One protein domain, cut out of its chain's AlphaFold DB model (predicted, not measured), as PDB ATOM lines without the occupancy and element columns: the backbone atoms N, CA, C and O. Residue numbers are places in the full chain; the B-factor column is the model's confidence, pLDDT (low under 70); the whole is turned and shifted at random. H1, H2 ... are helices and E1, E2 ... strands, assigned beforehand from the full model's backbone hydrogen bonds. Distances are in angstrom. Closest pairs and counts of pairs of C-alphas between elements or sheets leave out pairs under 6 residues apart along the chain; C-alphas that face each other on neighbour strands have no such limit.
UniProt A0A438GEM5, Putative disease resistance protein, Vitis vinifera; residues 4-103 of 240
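Overview. This is residues 4 to 103 of the 240 residues of the protein "Putative disease resistance protein" of Vitis vinifera (UniProt A0A438GEM5). A short two-stranded ribbon, E1 and E2, lies by a compact body of crossed helices, with H2 in the middle, H4 across one side of it and H5 on the other. H3 packs on the first part of H4, and H1 packs on H5 at the opposite end of the longest axis. The printed part has 100 residues, with five named helices and two named strands in the order H1, H2, E1, H3, H4, E2, H5; the class is mostly helix, and the sheet order is E1 - E2, antiparallel. The whole is compact, with a radius of gyration of the C-alphas of 12.7 A and spans of 41 by 31 by 21 A.

Along the chain. E1 is residues 34 to 36 and E2 is residues 84 to 86. H4, the longest helix, is residues 56 to 72 and measures 24.2 A from first to last C-alpha. H5 is residues 89 to 102, 20.0 A long, and its C-alpha 102 is at (11.769, -3.039, 47.085). H2 is residues 19 to 29, 15.1 A, and H3 is residues 37 to 46, 14.1 A. H1 is residues 4 to 14, 15.3 A, with C-alpha 4 at (27.407, -6.349, 35.293).

Arrangement. E1 and E2 are antiparallel neighbours at 152 degrees, with N 35 and O 85 at 2.8 A and N 85 and O 35 at 2.7 A, both within hydrogen-bond range. The closest C-alphas of H3 and E2, those of Ile 37 and Phe 84, are 5.5 A apart. H2 is the hub. It touches H5 at a steep tilt of 57 degrees, opposite ways, the closest C-alphas being those of Gly 29 and Arg 92, 4.5 A. H2 is about perpendicular to H4, at 79 degrees, and touches residues 63 to 70 of H4 alone, closest at the C-alphas of Ala 21 and Leu 66, 5.7 A. H2 and H3 only just touch, with 3 pairs of C-alphas within 8 A, the closest those of Cys 28 and Leu 40, 7.6 A. H3 touches residues 59 to 63 of H4 alone, closest at the C-alphas of Leu 41 and Arg 60, 6.6 A. H1 touches H5 at a steep tilt of 61 degrees, the same way, closest at the C-alphas of Tyr 6 and Val 94, 6.2 A. H1 is apart from H3 and H4, among others. In H1, H2, H3, H4 and H5 every O i to N i+4 pair is within hydrogen-bond range.

Size, cuts and confidence. The C-alphas of Met 4 and Thr 55, the two farthest apart, are 41.2 A from each other. The printed part has no cut. The link from H4 to E2, 11 residues, is long. The mean pLDDT of the printed part is 77.8; 27 residues are under 70, among them residues 41 to 49 and 99 to 103.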
ATOM      1  N   MET A   4      26.254  -6.831  34.524       79.62
ATOM      2  CA  MET A   4      27.407  -6.349  35.293       79.62
ATOM      3  C   MET A   4      27.212  -4.895  35.726       79.62
ATOM      4  O   MET A   4      27.464  -4.562  36.877       79.62
ATOM      5  N   VAL A   5      26.699  -4.043  34.830       78.06
ATOM      6  CA  VAL A   5      26.392  -2.633  35.135       78.06
ATOM      7  C   VAL A   5      25.304  -2.534  36.203       78.06
ATOM      8  O   VAL A   5      25.457  -1.775  37.155       78.06
ATOM      9  N   TYR A   6      24.247  -3.346  36.087       81.12
ATOM     10  CA  TYR A   6      23.196  -3.427  37.102       81.12
ATOM     11  C   TYR A   6      23.765  -3.813  38.469       81.12
ATOM     12  O   TYR A   6      23.520  -3.115  39.441       81.12
ATOM     13  N   SER A   7      24.556  -4.888  38.529       85.81
ATOM     14  CA  SER A   7      25.087  -5.419  39.791       85.81
ATOM     15  C   SER A   7      26.026  -4.428  40.481       85.81
ATOM     16  O   SER A   7      25.956  -4.254  41.694       85.81
ATOM     17  N   SER A   8      26.873  -3.737  39.712       89.75
ATOM     18  CA  SER A   8      27.766  -2.706  40.247       89.75
ATOM     19  C   SER A   8      26.996  -1.506  40.801       89.75
ATOM     20  O   SER A   8      27.290  -1.050  41.901       89.75
ATOM     21  N   LEU A   9      25.988  -1.011  40.078       89.19
ATOM     22  CA  LEU A   9      25.185   0.132  40.524       89.19
ATOM     23  C   LEU A   9      24.243  -0.230  41.681       89.19
ATOM     24  O   LEU A   9      24.058   0.571  42.596       89.19
ATOM     25  N   GLU A  10      23.698  -1.446  41.691       88.69
ATOM     26  CA  GLU A  10      22.945  -1.981  42.828       88.69
ATOM     27  C   GLU A  10      23.833  -2.074  44.075       88.69
ATOM     28  O   GLU A  10      23.404  -1.711  45.172       88.69
ATOM     29  N   LEU A  11      25.090  -2.505  43.922       90.25
ATOM     30  CA  LEU A  11      26.058  -2.520  45.014       90.25
ATOM     31  C   LEU A  11      26.301  -1.101  45.543       90.25
ATOM     32  O   LEU A  11      26.222  -0.902  46.755       90.25
ATOM     33  N   SER A  12      26.534  -0.122  44.664       91.44
ATOM     34  CA  SER A  12      26.694   1.286  45.060       91.44
ATOM     35  C   SER A  12      25.473   1.808  45.819       91.44
ATOM     36  O   SER A  12      25.626   2.397  46.886       91.44
ATOM     37  N   TYR A  13      24.259   1.515  45.340       89.19
ATOM     38  CA  TYR A  13      23.017   1.858  46.038       89.19
ATOM     39  C   TYR A  13      22.945   1.244  47.444       89.19
ATOM     40  O   TYR A  13      22.627   1.932  48.417       89.19
ATOM     41  N   ARG A  14      23.265  -0.050  47.589       88.19
ATOM     42  CA  ARG A  14      23.209  -0.738  48.891       88.19
ATOM     43  C   ARG A  14      24.177  -0.141  49.916       88.19
ATOM     44  O   ARG A  14      23.852  -0.153  51.105       88.19
ATOM     45  N   HIS A  15      25.308   0.393  49.453       90.38
ATOM     46  CA  HIS A  15      26.332   1.039  50.280       90.38
ATOM     47  C   HIS A  15      26.039   2.505  50.616       90.38
ATOM     48  O   HIS A  15      26.771   3.084  51.420       90.38
ATOM     49  N   LEU A  16      24.980   3.107  50.060       89.62
ATOM     50  CA  LEU A  16      24.576   4.452  50.456       89.62
ATOM     51  C   LEU A  16      24.289   4.509  51.955       89.62
ATOM     52  O   LEU A  16      23.548   3.688  52.504       89.62
ATOM     53  N   HIS A  17      24.893   5.494  52.615       85.50
ATOM     54  CA  HIS A  17      24.753   5.678  54.047       85.50
ATOM     55  C   HIS A  17      23.435   6.392  54.362       85.50
ATOM     56  O   HIS A  17      23.247   7.554  54.011       85.50
ATOM     57  N   GLY A  18      22.537   5.687  55.049       83.69
ATOM     58  CA  GLY A  18      21.254   6.217  55.503       83.69
ATOM     59  C   GLY A  18      20.091   5.961  54.542       83.69
ATOM     60  O   GLY A  18      20.213   6.047  53.319       83.69
ATOM     61  N   ASP A  19      18.928   5.673  55.123       81.75
ATOM     62  CA  ASP A  19      17.699   5.384  54.376       81.75
ATOM     63  C   ASP A  19      17.184   6.607  53.610       81.75
ATOM     64  O   ASP A  19      16.565   6.469  52.557       81.75
ATOM     65  N   GLU A  20      17.488   7.812  54.090       84.12
ATOM     66  CA  GLU A  20      17.130   9.069  53.429       84.12
ATOM     67  C   GLU A  20      17.922   9.269  52.128       84.12
ATOM     68  O   GLU A  20      17.334   9.650  51.118       84.12
ATOM     69  N   ALA A  21      19.217   8.924  52.105       89.69
ATOM     70  CA  ALA A  21      20.038   8.961  50.889       89.69
ATOM     71  C   ALA A  21      19.526   7.961  49.844       89.69
ATOM     72  O   ALA A  21      19.399   8.286  48.663       89.69
ATOM     73  N   LYS A  22      19.176   6.750  50.295       86.25
ATOM     74  CA  LYS A  22      18.565   5.718  49.449       86.25
ATOM     75  C   LYS A  22      17.213   6.168  48.905       86.25
ATOM     76  O   LYS A  22      16.958   6.007  47.718       86.25
ATOM     77  N   SER A  23      16.369   6.761  49.746       81.19
ATOM     78  CA  SER A  23      15.050   7.259  49.344       81.19
ATOM     79  C   SER A  23      15.167   8.396  48.332       81.19
ATOM     80  O   SER A  23      14.460   8.390  47.326       81.19
ATOM     81  N   LEU A  24      16.100   9.329  48.549       86.19
ATOM     82  CA  LEU A  24      16.361  10.428  47.625       86.19
ATOM     83  C   LEU A  24      16.886   9.921  46.278       86.19
ATOM     84  O   LEU A  24      16.409  10.354  45.236       86.19
ATOM     85  N   PHE A  25      17.811   8.960  46.291       88.31
ATOM     86  CA  PHE A  25      18.308   8.320  45.072       88.31
ATOM     87  C   PHE A  25      17.178   7.689  44.252       88.31
ATOM     88  O   PHE A  25      17.090   7.912  43.044       88.31
ATOM     89  N   LEU A  26      16.297   6.925  44.901       81.00
ATOM     90  CA  LEU A  26      15.165   6.298  44.220       81.00
ATOM     91  C   LEU A  26      14.160   7.335  43.711       81.00
ATOM     92  O   LEU A  26      13.623   7.159  42.621       81.00
ATOM     93  N   LEU A  27      13.945   8.423  44.457       75.31
ATOM     94  CA  LEU A  27      13.093   9.531  44.030       75.31
ATOM     95  C   LEU A  27      13.660  10.201  42.774       75.31
ATOM     96  O   LEU A  27      12.925  10.374  41.809       75.31
ATOM     97  N   CYS A  28      14.964  10.485  42.735       80.44
ATOM     98  CA  CYS A  28      15.619  10.982  41.524       80.44
ATOM     99  C   CYS A  28      15.482   9.991  40.356       80.44
ATOM    100  O   CYS A  28      15.278  10.399  39.216       80.44
ATOM    101  N   GLY A  29      15.526   8.687  40.643       73.06
ATOM    102  CA  GLY A  29      15.266   7.624  39.675       73.06
ATOM    103  C   GLY A  29      13.889   7.706  39.003       73.06
ATOM    104  O   GLY A  29      13.746   7.348  37.837       73.06
ATOM    105  N   LEU A  30      12.877   8.182  39.732       64.06
ATOM    106  CA  LEU A  30      11.501   8.339  39.248       64.06
ATOM    107  C   LEU A  30      11.287   9.611  38.414       64.06
ATOM    108  O   LEU A  30      10.232   9.749  37.797       64.06
ATOM    109  N   MET A  31      12.257  10.525  38.405       64.62
ATOM    110  CA  MET A  31      12.190  11.812  37.714       64.62
ATOM    111  C   MET A  31      12.971  11.785  36.387       64.62
ATOM    112  O   MET A  31      13.536  10.766  35.985       64.62
ATOM    113  N   ASP A  32      12.970  12.914  35.673       62.53
ATOM    114  CA  ASP A  32      13.737  13.087  34.435       62.53
ATOM    115  C   ASP A  32      15.258  13.123  34.691       62.53
ATOM    116  O   ASP A  32      15.730  13.133  35.826       62.53
ATOM    117  N   ASN A  33      16.058  13.136  33.618       68.75
ATOM    118  CA  ASN A  33      17.523  13.186  33.721       68.75
ATOM    119  C   ASN A  33      18.016  14.451  34.422       68.75
ATOM    120  O   ASN A  33      19.034  14.389  35.098       68.75
ATOM    121  N   ASP A  34      17.329  15.571  34.201       73.12
ATOM    122  CA  ASP A  34      17.617  16.887  34.758       73.12
ATOM    123  C   ASP A  34      16.499  17.244  35.740       73.12
ATOM    124  O   ASP A  34      15.336  17.378  35.356       73.12
ATOM    125  N   ILE A  35      16.851  17.354  37.016       74.19
ATOM    126  CA  ILE A  35      15.916  17.479  38.132       74.19
ATOM    127  C   ILE A  35      16.181  18.802  38.830       74.19
ATOM    128  O   ILE A  35      17.263  18.994  39.375       74.19
ATOM    129  N   PHE A  36      15.207  19.703  38.881       74.50
ATOM    130  CA  PHE A  36      15.354  20.911  39.689       74.50
ATOM    131  C   PHE A  36      15.321  20.565  41.180       74.50
ATOM    132  O   PHE A  36      14.474  19.788  41.630       74.50
ATOM    133  N   ILE A  37      16.213  21.178  41.965       75.69
ATOM    134  CA  ILE A  37      16.240  20.992  43.426       75.69
ATOM    135  C   ILE A  37      14.888  21.360  44.049       75.69
ATOM    136  O   ILE A  37      14.417  20.677  44.955       75.69
ATOM    137  N   ASP A  38      14.220  22.390  43.528       66.38
ATOM    138  CA  ASP A  38      12.909  22.812  44.024       66.38
ATOM    139  C   ASP A  38      11.824  21.751  43.820       66.38
ATOM    140  O   ASP A  38      10.941  21.597  44.667       66.38
ATOM    141  N   ASP A  39      11.895  20.975  42.739       66.25
ATOM    142  CA  ASP A  39      10.968  19.867  42.525       66.25
ATOM    143  C   ASP A  39      11.284  18.705  43.461       66.25
ATOM    144  O   ASP A  39      10.377  18.146  44.080       66.25
ATOM    145  N   LEU A  40      12.568  18.409  43.662       72.31
ATOM    146  CA  LEU A  40      13.008  17.404  44.625       72.31
ATOM    147  C   LEU A  40      12.516  17.736  46.045       72.31
ATOM    148  O   LEU A  40      12.005  16.861  46.745       72.31
ATOM    149  N   LEU A  41      12.573  19.013  46.437       67.94
ATOM    150  CA  LEU A  41      12.062  19.496  47.719       67.94
ATOM    151  C   LEU A  41      10.556  19.302  47.868       67.94
ATOM    152  O   LEU A  41      10.111  18.817  48.911       67.94
ATOM    153  N   LYS A  42       9.771  19.619  46.829       65.06
ATOM    154  CA  LYS A  42       8.315  19.399  46.834       65.06
ATOM    155  C   LYS A  42       7.983  17.941  47.134       65.06
ATOM    156  O   LYS A  42       7.161  17.676  48.008       65.06
ATOM    157  N   TYR A  43       8.639  17.001  46.454       61.69
ATOM    158  CA  TYR A  43       8.392  15.571  46.655       61.69
ATOM    159  C   TYR A  43       8.888  15.077  48.013       61.69
ATOM    160  O   TYR A  43       8.158  14.360  48.693       61.69
ATOM    161  N   VAL A  44      10.080  15.492  48.447       69.31
ATOM    162  CA  VAL A  44      10.630  15.136  49.766       69.31
ATOM    163  C   VAL A  44       9.699  15.579  50.893       69.31
ATOM    164  O   VAL A  44       9.417  14.787  51.797       69.31
ATOM    165  N   MET A  45       9.182  16.809  50.823       64.19
ATOM    166  CA  MET A  45       8.239  17.333  51.811       64.19
ATOM    167  C   MET A  45       6.875  16.641  51.726       64.19
ATOM    168  O   MET A  45       6.332  16.240  52.756       64.19
ATOM    169  N   ALA A  46       6.331  16.463  50.517       55.66
ATOM    170  CA  ALA A  46       5.019  15.844  50.309       55.66
ATOM    171  C   ALA A  46       4.981  14.384  50.783       55.66
ATOM    172  O   ALA A  46       4.013  13.953  51.407       55.66
ATOM    173  N   LEU A  47       6.052  13.635  50.526       58.19
ATOM    174  CA  LEU A  47       6.194  12.236  50.923       58.19
ATOM    175  C   LEU A  47       6.720  12.073  52.358       58.19
ATOM    176  O   LEU A  47       6.824  10.944  52.836       58.19
ATOM    177  N   ARG A  48       7.062  13.178  53.041       66.06
ATOM    178  CA  ARG A  48       7.714  13.187  54.363       66.06
ATOM    179  C   ARG A  48       8.908  12.227  54.417       66.06
ATOM    180  O   ARG A  48       9.047  11.444  55.358       66.06
ATOM    181  N   LEU A  49       9.756  12.270  53.383       66.19
ATOM    182  CA  LEU A  49      10.872  11.327  53.229       66.19
ATOM    183  C   LEU A  49      11.931  11.485  54.315       66.19
ATOM    184  O   LEU A  49      12.605  10.513  54.649       66.19
ATOM    185  N   PHE A  50      12.091  12.693  54.856       72.12
ATOM    186  CA  PHE A  50      13.111  12.991  55.853       72.12
ATOM    187  C   PHE A  50      12.504  13.136  57.243       72.12
ATOM    188  O   PHE A  50      11.434  13.717  57.425       72.12
ATOM    189  N   GLN A  51      13.217  12.620  58.240       70.19
ATOM    190  CA  GLN A  51      12.879  12.821  59.644       70.19
ATOM    191  C   GLN A  51      13.532  14.110  60.159       70.19
ATOM    192  O   GLN A  51      14.674  14.423  59.807       70.19
ATOM    193  N   GLY A  52      12.819  14.838  61.023       64.81
ATOM    194  CA  GLY A  52      13.362  15.980  61.767       64.81
ATOM    195  C   GLY A  52      13.526  17.285  60.983       64.81
ATOM    196  O   GLY A  52      14.190  18.186  61.479       64.81
ATOM    197  N   THR A  53      12.945  17.405  59.788       60.03
ATOM    198  CA  THR A  53      12.898  18.666  59.034       60.03
ATOM    199  C   THR A  53      11.526  19.308  59.222       60.03
ATOM    200  O   THR A  53      10.540  18.838  58.652       60.03
ATOM    201  N   ASN A  54      11.449  20.355  60.043       55.56
ATOM    202  CA  ASN A  54      10.186  21.044  60.335       55.56
ATOM    203  C   ASN A  54       9.992  22.283  59.453       55.56
ATOM    204  O   ASN A  54       8.885  22.812  59.361       55.56
ATOM    205  N   THR A  55      11.063  22.737  58.801       65.62
ATOM    206  CA  THR A  55      11.066  23.921  57.939       65.62
ATOM    207  C   THR A  55      11.566  23.602  56.527       65.62
ATOM    208  O   THR A  55      12.253  22.605  56.280       65.62
ATOM    209  N   LEU A  56      11.216  24.471  55.573       66.44
ATOM    210  CA  LEU A  56      11.671  24.366  54.184       66.44
ATOM    211  C   LEU A  56      13.200  24.482  54.077       66.44
ATOM    212  O   LEU A  56      13.812  23.749  53.308       66.44
ATOM    213  N   GLU A  57      13.813  25.368  54.863       74.69
ATOM    214  CA  GLU A  57      15.261  25.605  54.854       74.69
ATOM    215  C   GLU A  57      16.043  24.392  55.373       74.69
ATOM    216  O   GLU A  57      16.985  23.940  54.725       74.69
ATOM    217  N   GLU A  58      15.603  23.783  56.479       77.69
ATOM    218  CA  GLU A  58      16.199  22.537  56.986       77.69
ATOM    219  C   GLU A  58      16.082  21.401  55.966       77.69
ATOM    220  O   GLU A  58      17.029  20.638  55.766       77.69
ATOM    221  N   THR A  59      14.928  21.301  55.297       76.69
ATOM    222  CA  THR A  59      14.716  20.302  54.243       76.69
ATOM    223  C   THR A  59      15.649  20.554  53.063       76.69
ATOM    224  O   THR A  59      16.262  19.609  52.572       76.69
ATOM    225  N   ARG A  60      15.808  21.816  52.643       83.62
ATOM    226  CA  ARG A  60      16.722  22.222  51.566       83.62
ATOM    227  C   ARG A  60      18.162  21.855  51.876       83.62
ATOM    228  O   ARG A  60      18.748  21.087  51.118       83.62
ATOM    229  N   ASN A  61      18.679  22.291  53.019       87.00
ATOM    230  CA  ASN A  61      20.054  22.003  53.434       87.00
ATOM    231  C   ASN A  61      20.322  20.489  53.485       87.00
ATOM    232  O   ASN A  61      21.397  20.008  53.114       87.00
ATOM    233  N   LYS A  62      19.321  19.713  53.916       89.44
ATOM    234  CA  LYS A  62      19.407  18.255  53.979       89.44
ATOM    235  C   LYS A  62      19.353  17.594  52.599       89.44
ATOM    236  O   LYS A  62      20.146  16.690  52.350       89.44
ATOM    237  N   VAL A  63      18.468  18.044  51.700       89.00
ATOM    238  CA  VAL A  63      18.447  17.589  50.297       89.00
ATOM    239  C   VAL A  63      19.796  17.861  49.645       89.00
ATOM    240  O   VAL A  63      20.363  16.944  49.064       89.00
ATOM    241  N   GLU A  64      20.333  19.072  49.782       90.12
ATOM    242  CA  GLU A  64      21.621  19.461  49.197       90.12
ATOM    243  C   GLU A  64      22.765  18.577  49.718       90.12
ATOM    244  O   GLU A  64      23.491  17.983  48.926       90.12
ATOM    245  N   THR A  65      22.837  18.353  51.034       92.06
ATOM    246  CA  THR A  65      23.834  17.446  51.638       92.06
ATOM    247  C   THR A  65      23.730  16.018  51.084       92.06
ATOM    248  O   THR A  65      24.735  15.354  50.819       92.06
ATOM    249  N   LEU A  66      22.508  15.505  50.917       92.69
ATOM    250  CA  LEU A  66      22.290  14.163  50.381       92.69
ATOM    251  C   LEU A  66      22.600  14.085  48.882       92.69
ATOM    252  O   LEU A  66      23.142  13.077  48.434       92.69
ATOM    253  N   VAL A  67      22.307  15.139  48.120       91.88
ATOM    254  CA  VAL A  67      22.706  15.266  46.713       91.88
ATOM    255  C   VAL A  67      24.227  15.217  46.589       91.88
ATOM    256  O   VAL A  67      24.727  14.447  45.769       91.88
ATOM    257  N   ASP A  68      24.962  15.941  47.431       91.12
ATOM    258  CA  ASP A  68      26.430  15.926  47.422       91.12
ATOM    259  C   ASP A  68      26.992  14.535  47.747       91.12
ATOM    260  O   ASP A  68      27.909  14.055  47.078       91.12
ATOM    261  N   ASN A  69      26.389  13.815  48.697       91.69
ATOM    262  CA  ASN A  69      26.769  12.429  48.994       91.69
ATOM    263  C   ASN A  69      26.525  11.483  47.803       91.69
ATOM    264  O   ASN A  69      27.326  10.583  47.528       91.69
ATOM    265  N   LEU A  70      25.416  11.675  47.085       92.69
ATOM    266  CA  LEU A  70      25.084  10.895  45.894       92.69
ATOM    267  C   LEU A  70      26.015  11.224  44.714       92.69
ATOM    268  O   LEU A  70      26.390  10.312  43.972       92.69
ATOM    269  N   LYS A  71      26.441  12.486  44.570       91.81
ATOM    270  CA  LYS A  71      27.477  12.908  43.610       91.81
ATOM    271  C   LYS A  71      28.838  12.295  43.943       91.81
ATOM    272  O   LYS A  71      29.456  11.676  43.078       91.81
ATOM    273  N   ALA A  72      29.250  12.344  45.212       91.25
ATOM    274  CA  ALA A  72      30.484  11.718  45.696       91.25
ATOM    275  C   ALA A  72      30.498  10.189  45.501       91.25
ATOM    276  O   ALA A  72      31.560   9.590  45.350       91.25
ATOM    277  N   SER A  73      29.317   9.565  45.458       88.69
ATOM    278  CA  SER A  73      29.136   8.137  45.157       88.69
ATOM    279  C   SER A  73      29.019   7.833  43.653       88.69
ATOM    280  O   SER A  73      28.730   6.696  43.280       88.69
ATOM    281  N   ASN A  74      29.192   8.839  42.787       89.62
ATOM    282  CA  ASN A  74      29.022   8.778  41.329       89.62
ATOM    283  C   ASN A  74      27.636   8.284  40.864       89.62
ATOM    284  O   ASN A  74      27.489   7.781  39.748       89.62
ATOM    285  N   LEU A  75      26.611   8.427  41.710       91.56
ATOM    286  CA  LEU A  75      25.220   8.098  41.378       91.56
ATOM    287  C   LEU A  75      24.466   9.300  40.800       91.56
ATOM    288  O   LEU A  75      23.481   9.132  40.081       91.56
ATOM    289  N   LEU A  76      24.953  10.505  41.084       92.31
ATOM    290  CA  LEU A  76      24.558  11.742  40.426       92.31
ATOM    291  C   LEU A  76      25.772  12.359  39.736       92.31
ATOM    292  O   LEU A  76      26.916  12.137  40.130       92.31
ATOM    293  N   LEU A  77      25.505  13.119  38.683       87.25
ATOM    294  CA  LEU A  77      26.516  13.842  37.933       87.25
ATOM    295  C   LEU A  77      26.889  15.151  38.623       87.25
ATOM    296  O   LEU A  77      26.033  15.853  39.163       87.25
ATOM    297  N   GLU A  78      28.168  15.500  38.518       86.19
ATOM    298  CA  GLU A  78      28.637  16.842  38.837       86.19
ATOM    299  C   GLU A  78      28.153  17.833  37.779       86.19
ATOM    300  O   GLU A  78      28.318  17.627  36.571       86.19
ATOM    301  N   THR A  79      27.547  18.918  38.245       79.06
ATOM    302  CA  THR A  79      27.015  20.006  37.426       79.06
ATOM    303  C   THR A  79      27.639  21.313  37.900       79.06
ATOM    304  O   THR A  79      27.853  21.515  39.089       79.06
ATOM    305  N   SER A  80      27.955  22.217  36.968       72.75
ATOM    306  CA  SER A  80      28.465  23.554  37.314       72.75
ATOM    307  C   SER A  80      27.394  24.460  37.925       72.75
ATOM    308  O   SER A  80      27.714  25.502  38.487       72.75
ATOM    309  N   ASP A  81      26.130  24.085  37.752       74.25
ATOM    310  CA  ASP A  81      24.963  24.767  38.286       74.25
ATOM    311  C   ASP A  81      24.315  23.875  39.351       74.25
ATOM    312  O   ASP A  81      24.004  22.709  39.095       74.25
ATOM    313  N   ASN A  82      24.139  24.436  40.545       73.19
ATOM    314  CA  ASN A  82      23.556  23.754  41.698       73.19
ATOM    315  C   ASN A  82      22.021  23.838  41.718       73.19
ATOM    316  O   ASN A  82      21.398  23.242  42.593       73.19
ATOM    317  N   ALA A  83      21.397  24.552  40.774       71.62
ATOM    318  CA  ALA A  83      19.940  24.639  40.673       71.62
ATOM    319  C   ALA A  83      19.290  23.316  40.232       71.62
ATOM    320  O   ALA A  83      18.110  23.076  40.513       71.62
ATOM    321  N   PHE A  84      20.051  22.447  39.559       78.12
ATOM    322  CA  PHE A  84      19.576  21.146  39.111       78.12
ATOM    323  C   PHE A  84      20.560  20.017  39.415       78.12
ATOM    324  O   PHE A  84      21.771  20.192  39.540       78.12
ATOM    325  N   VAL A  85      19.997  18.823  39.506       83.56
ATOM    326  CA  VAL A  85      20.660  17.546  39.708       83.56
ATOM    327  C   VAL A  85      20.532  16.746  38.429       83.56
ATOM    328  O   VAL A  85      19.448  16.683  37.850       83.56
ATOM    329  N   ARG A  86      21.616  16.095  38.005       83.88
ATOM    330  CA  ARG A  86      21.580  15.218  36.838       83.88
ATOM    331  C   ARG A  86      21.844  13.765  37.205       83.88
ATOM    332  O   ARG A  86      22.827  13.463  37.877       83.88
ATOM    333  N   MET A  87      20.997  12.859  36.724       87.50
ATOM    334  CA  MET A  87      21.190  11.414  36.856       87.50
ATOM    335  C   MET A  87      21.411  10.788  35.477       87.50
ATOM    336  O   MET A  87      20.648  11.027  34.540       87.50
ATOM    337  N   HIS A  88      22.461   9.971  35.350       84.69
ATOM    338  CA  HIS A  88      22.699   9.192  34.136       84.69
ATOM    339  C   HIS A  88      21.519   8.261  33.845       84.69
ATOM    340  O   HIS A  88      20.950   7.669  34.757       84.69
ATOM    341  N   ASP A  89      21.211   8.064  32.568       77.50
ATOM    342  CA  ASP A  89      20.175   7.144  32.093       77.50
ATOM    343  C   ASP A  89      20.332   5.721  32.631       77.50
ATOM    344  O   ASP A  89      19.385   5.162  33.182       77.50
ATOM    345  N   VAL A  90      21.546   5.176  32.580       81.06
ATOM    346  CA  VAL A  90      21.847   3.845  33.121       81.06
ATOM    347  C   VAL A  90      21.670   3.770  34.638       81.06
ATOM    348  O   VAL A  90      21.259   2.734  35.154       81.06
ATOM    349  N   VAL A  91      21.953   4.857  35.361       86.44
ATOM    350  CA  VAL A  91      21.792   4.916  36.821       86.44
ATOM    351  C   VAL A  91      20.319   5.047  37.186       86.44
ATOM    352  O   VAL A  91      19.847   4.341  38.076       86.44
ATOM    353  N   ARG A  92      19.577   5.875  36.447       82.88
ATOM    354  CA  ARG A  92      18.131   6.034  36.594       82.88
ATOM    355  C   ARG A  92      17.402   4.721  36.336       82.88
ATOM    356  O   ARG A  92      16.567   4.326  37.141       82.88
ATOM    357  N   ASP A  93      17.755   4.001  35.274       74.88
ATOM    358  CA  ASP A  93      17.157   2.699  34.970       74.88
ATOM    359  C   ASP A  93      17.398   1.685  36.105       74.88
ATOM    360  O   ASP A  93      16.512   0.890  36.432       74.88
ATOM    361  N   VAL A  94      18.578   1.716  36.741       78.12
ATOM    362  CA  VAL A  94      18.870   0.888  37.924       78.12
ATOM    363  C   VAL A  94      18.053   1.340  39.133       78.12
ATOM    364  O   VAL A  94      17.451   0.491  39.788       78.12
ATOM    365  N   ALA A  95      17.974   2.643  39.402       76.50
ATOM    366  CA  ALA A  95      17.165   3.200  40.486       76.50
ATOM    367  C   ALA A  95      15.686   2.804  40.346       76.50
ATOM    368  O   ALA A  95      15.087   2.304  41.297       76.50
ATOM    369  N   LEU A  96      15.126   2.917  39.139       69.81
ATOM    370  CA  LEU A  96      13.771   2.473  38.807       69.81
ATOM    371  C   LEU A  96      13.582   0.973  39.041       69.81
ATOM    372  O   LEU A  96      12.582   0.546  39.619       69.81
ATOM    373  N   ALA A  97      14.544   0.160  38.608       67.56
ATOM    374  CA  ALA A  97      14.486  -1.284  38.783       67.56
ATOM    375  C   ALA A  97      14.586  -1.710  40.258       67.56
ATOM    376  O   ALA A  97      13.977  -2.711  40.634       67.56
ATOM    377  N   ILE A  98      15.328  -0.972  41.087       70.75
ATOM    378  CA  ILE A  98      15.406  -1.191  42.539       70.75
ATOM    379  C   ILE A  98      14.100  -0.746  43.206       70.75
ATOM    380  O   ILE A  98      13.479  -1.539  43.911       70.75
ATOM    381  N   ALA A  99      13.618   0.466  42.907       67.06
ATOM    382  CA  ALA A  99      12.355   0.988  43.435       67.06
ATOM    383  C   ALA A  99      11.169   0.059  43.123       67.06
ATOM    384  O   ALA A  99      10.294  -0.145  43.963       67.06
ATOM    385  N   SER A 100      11.166  -0.546  41.930       56.44
ATOM    386  CA  SER A 100      10.140  -1.500  41.503       56.44
ATOM    387  C   SER A 100      10.177  -2.839  42.249       56.44
ATOM    388  O   SER A 100       9.167  -3.541  42.226       56.44
ATOM    389  N   LYS A 101      11.312  -3.231  42.839       59.19
ATOM    390  CA  LYS A 101      11.465  -4.499  43.574       59.19
ATOM    391  C   LYS A 101      11.224  -4.332  45.070       59.19
ATOM    392  O   LYS A 101      10.591  -5.188  45.676       59.19
ATOM    393  N   ASP A 102      11.710  -3.232  45.635       53.41
ATOM    394  CA  ASP A 102      11.769  -3.039  47.085       53.41
ATOM    395  C   ASP A 102      10.540  -2.303  47.652       53.41
ATOM    396  O   ASP A 102      10.481  -2.051  48.851       53.41
ATOM    397  N   HIS A 103       9.550  -1.952  46.815       50.22
ATOM    398  CA  HIS A 103       8.316  -1.252  47.216       50.22
ATOM    399  C   HIS A 103       8.561  -0.009  48.108       50.22
ATOM    400  O   HIS A 103       7.726   0.354  48.927       50.22
TER     401      HIS A 103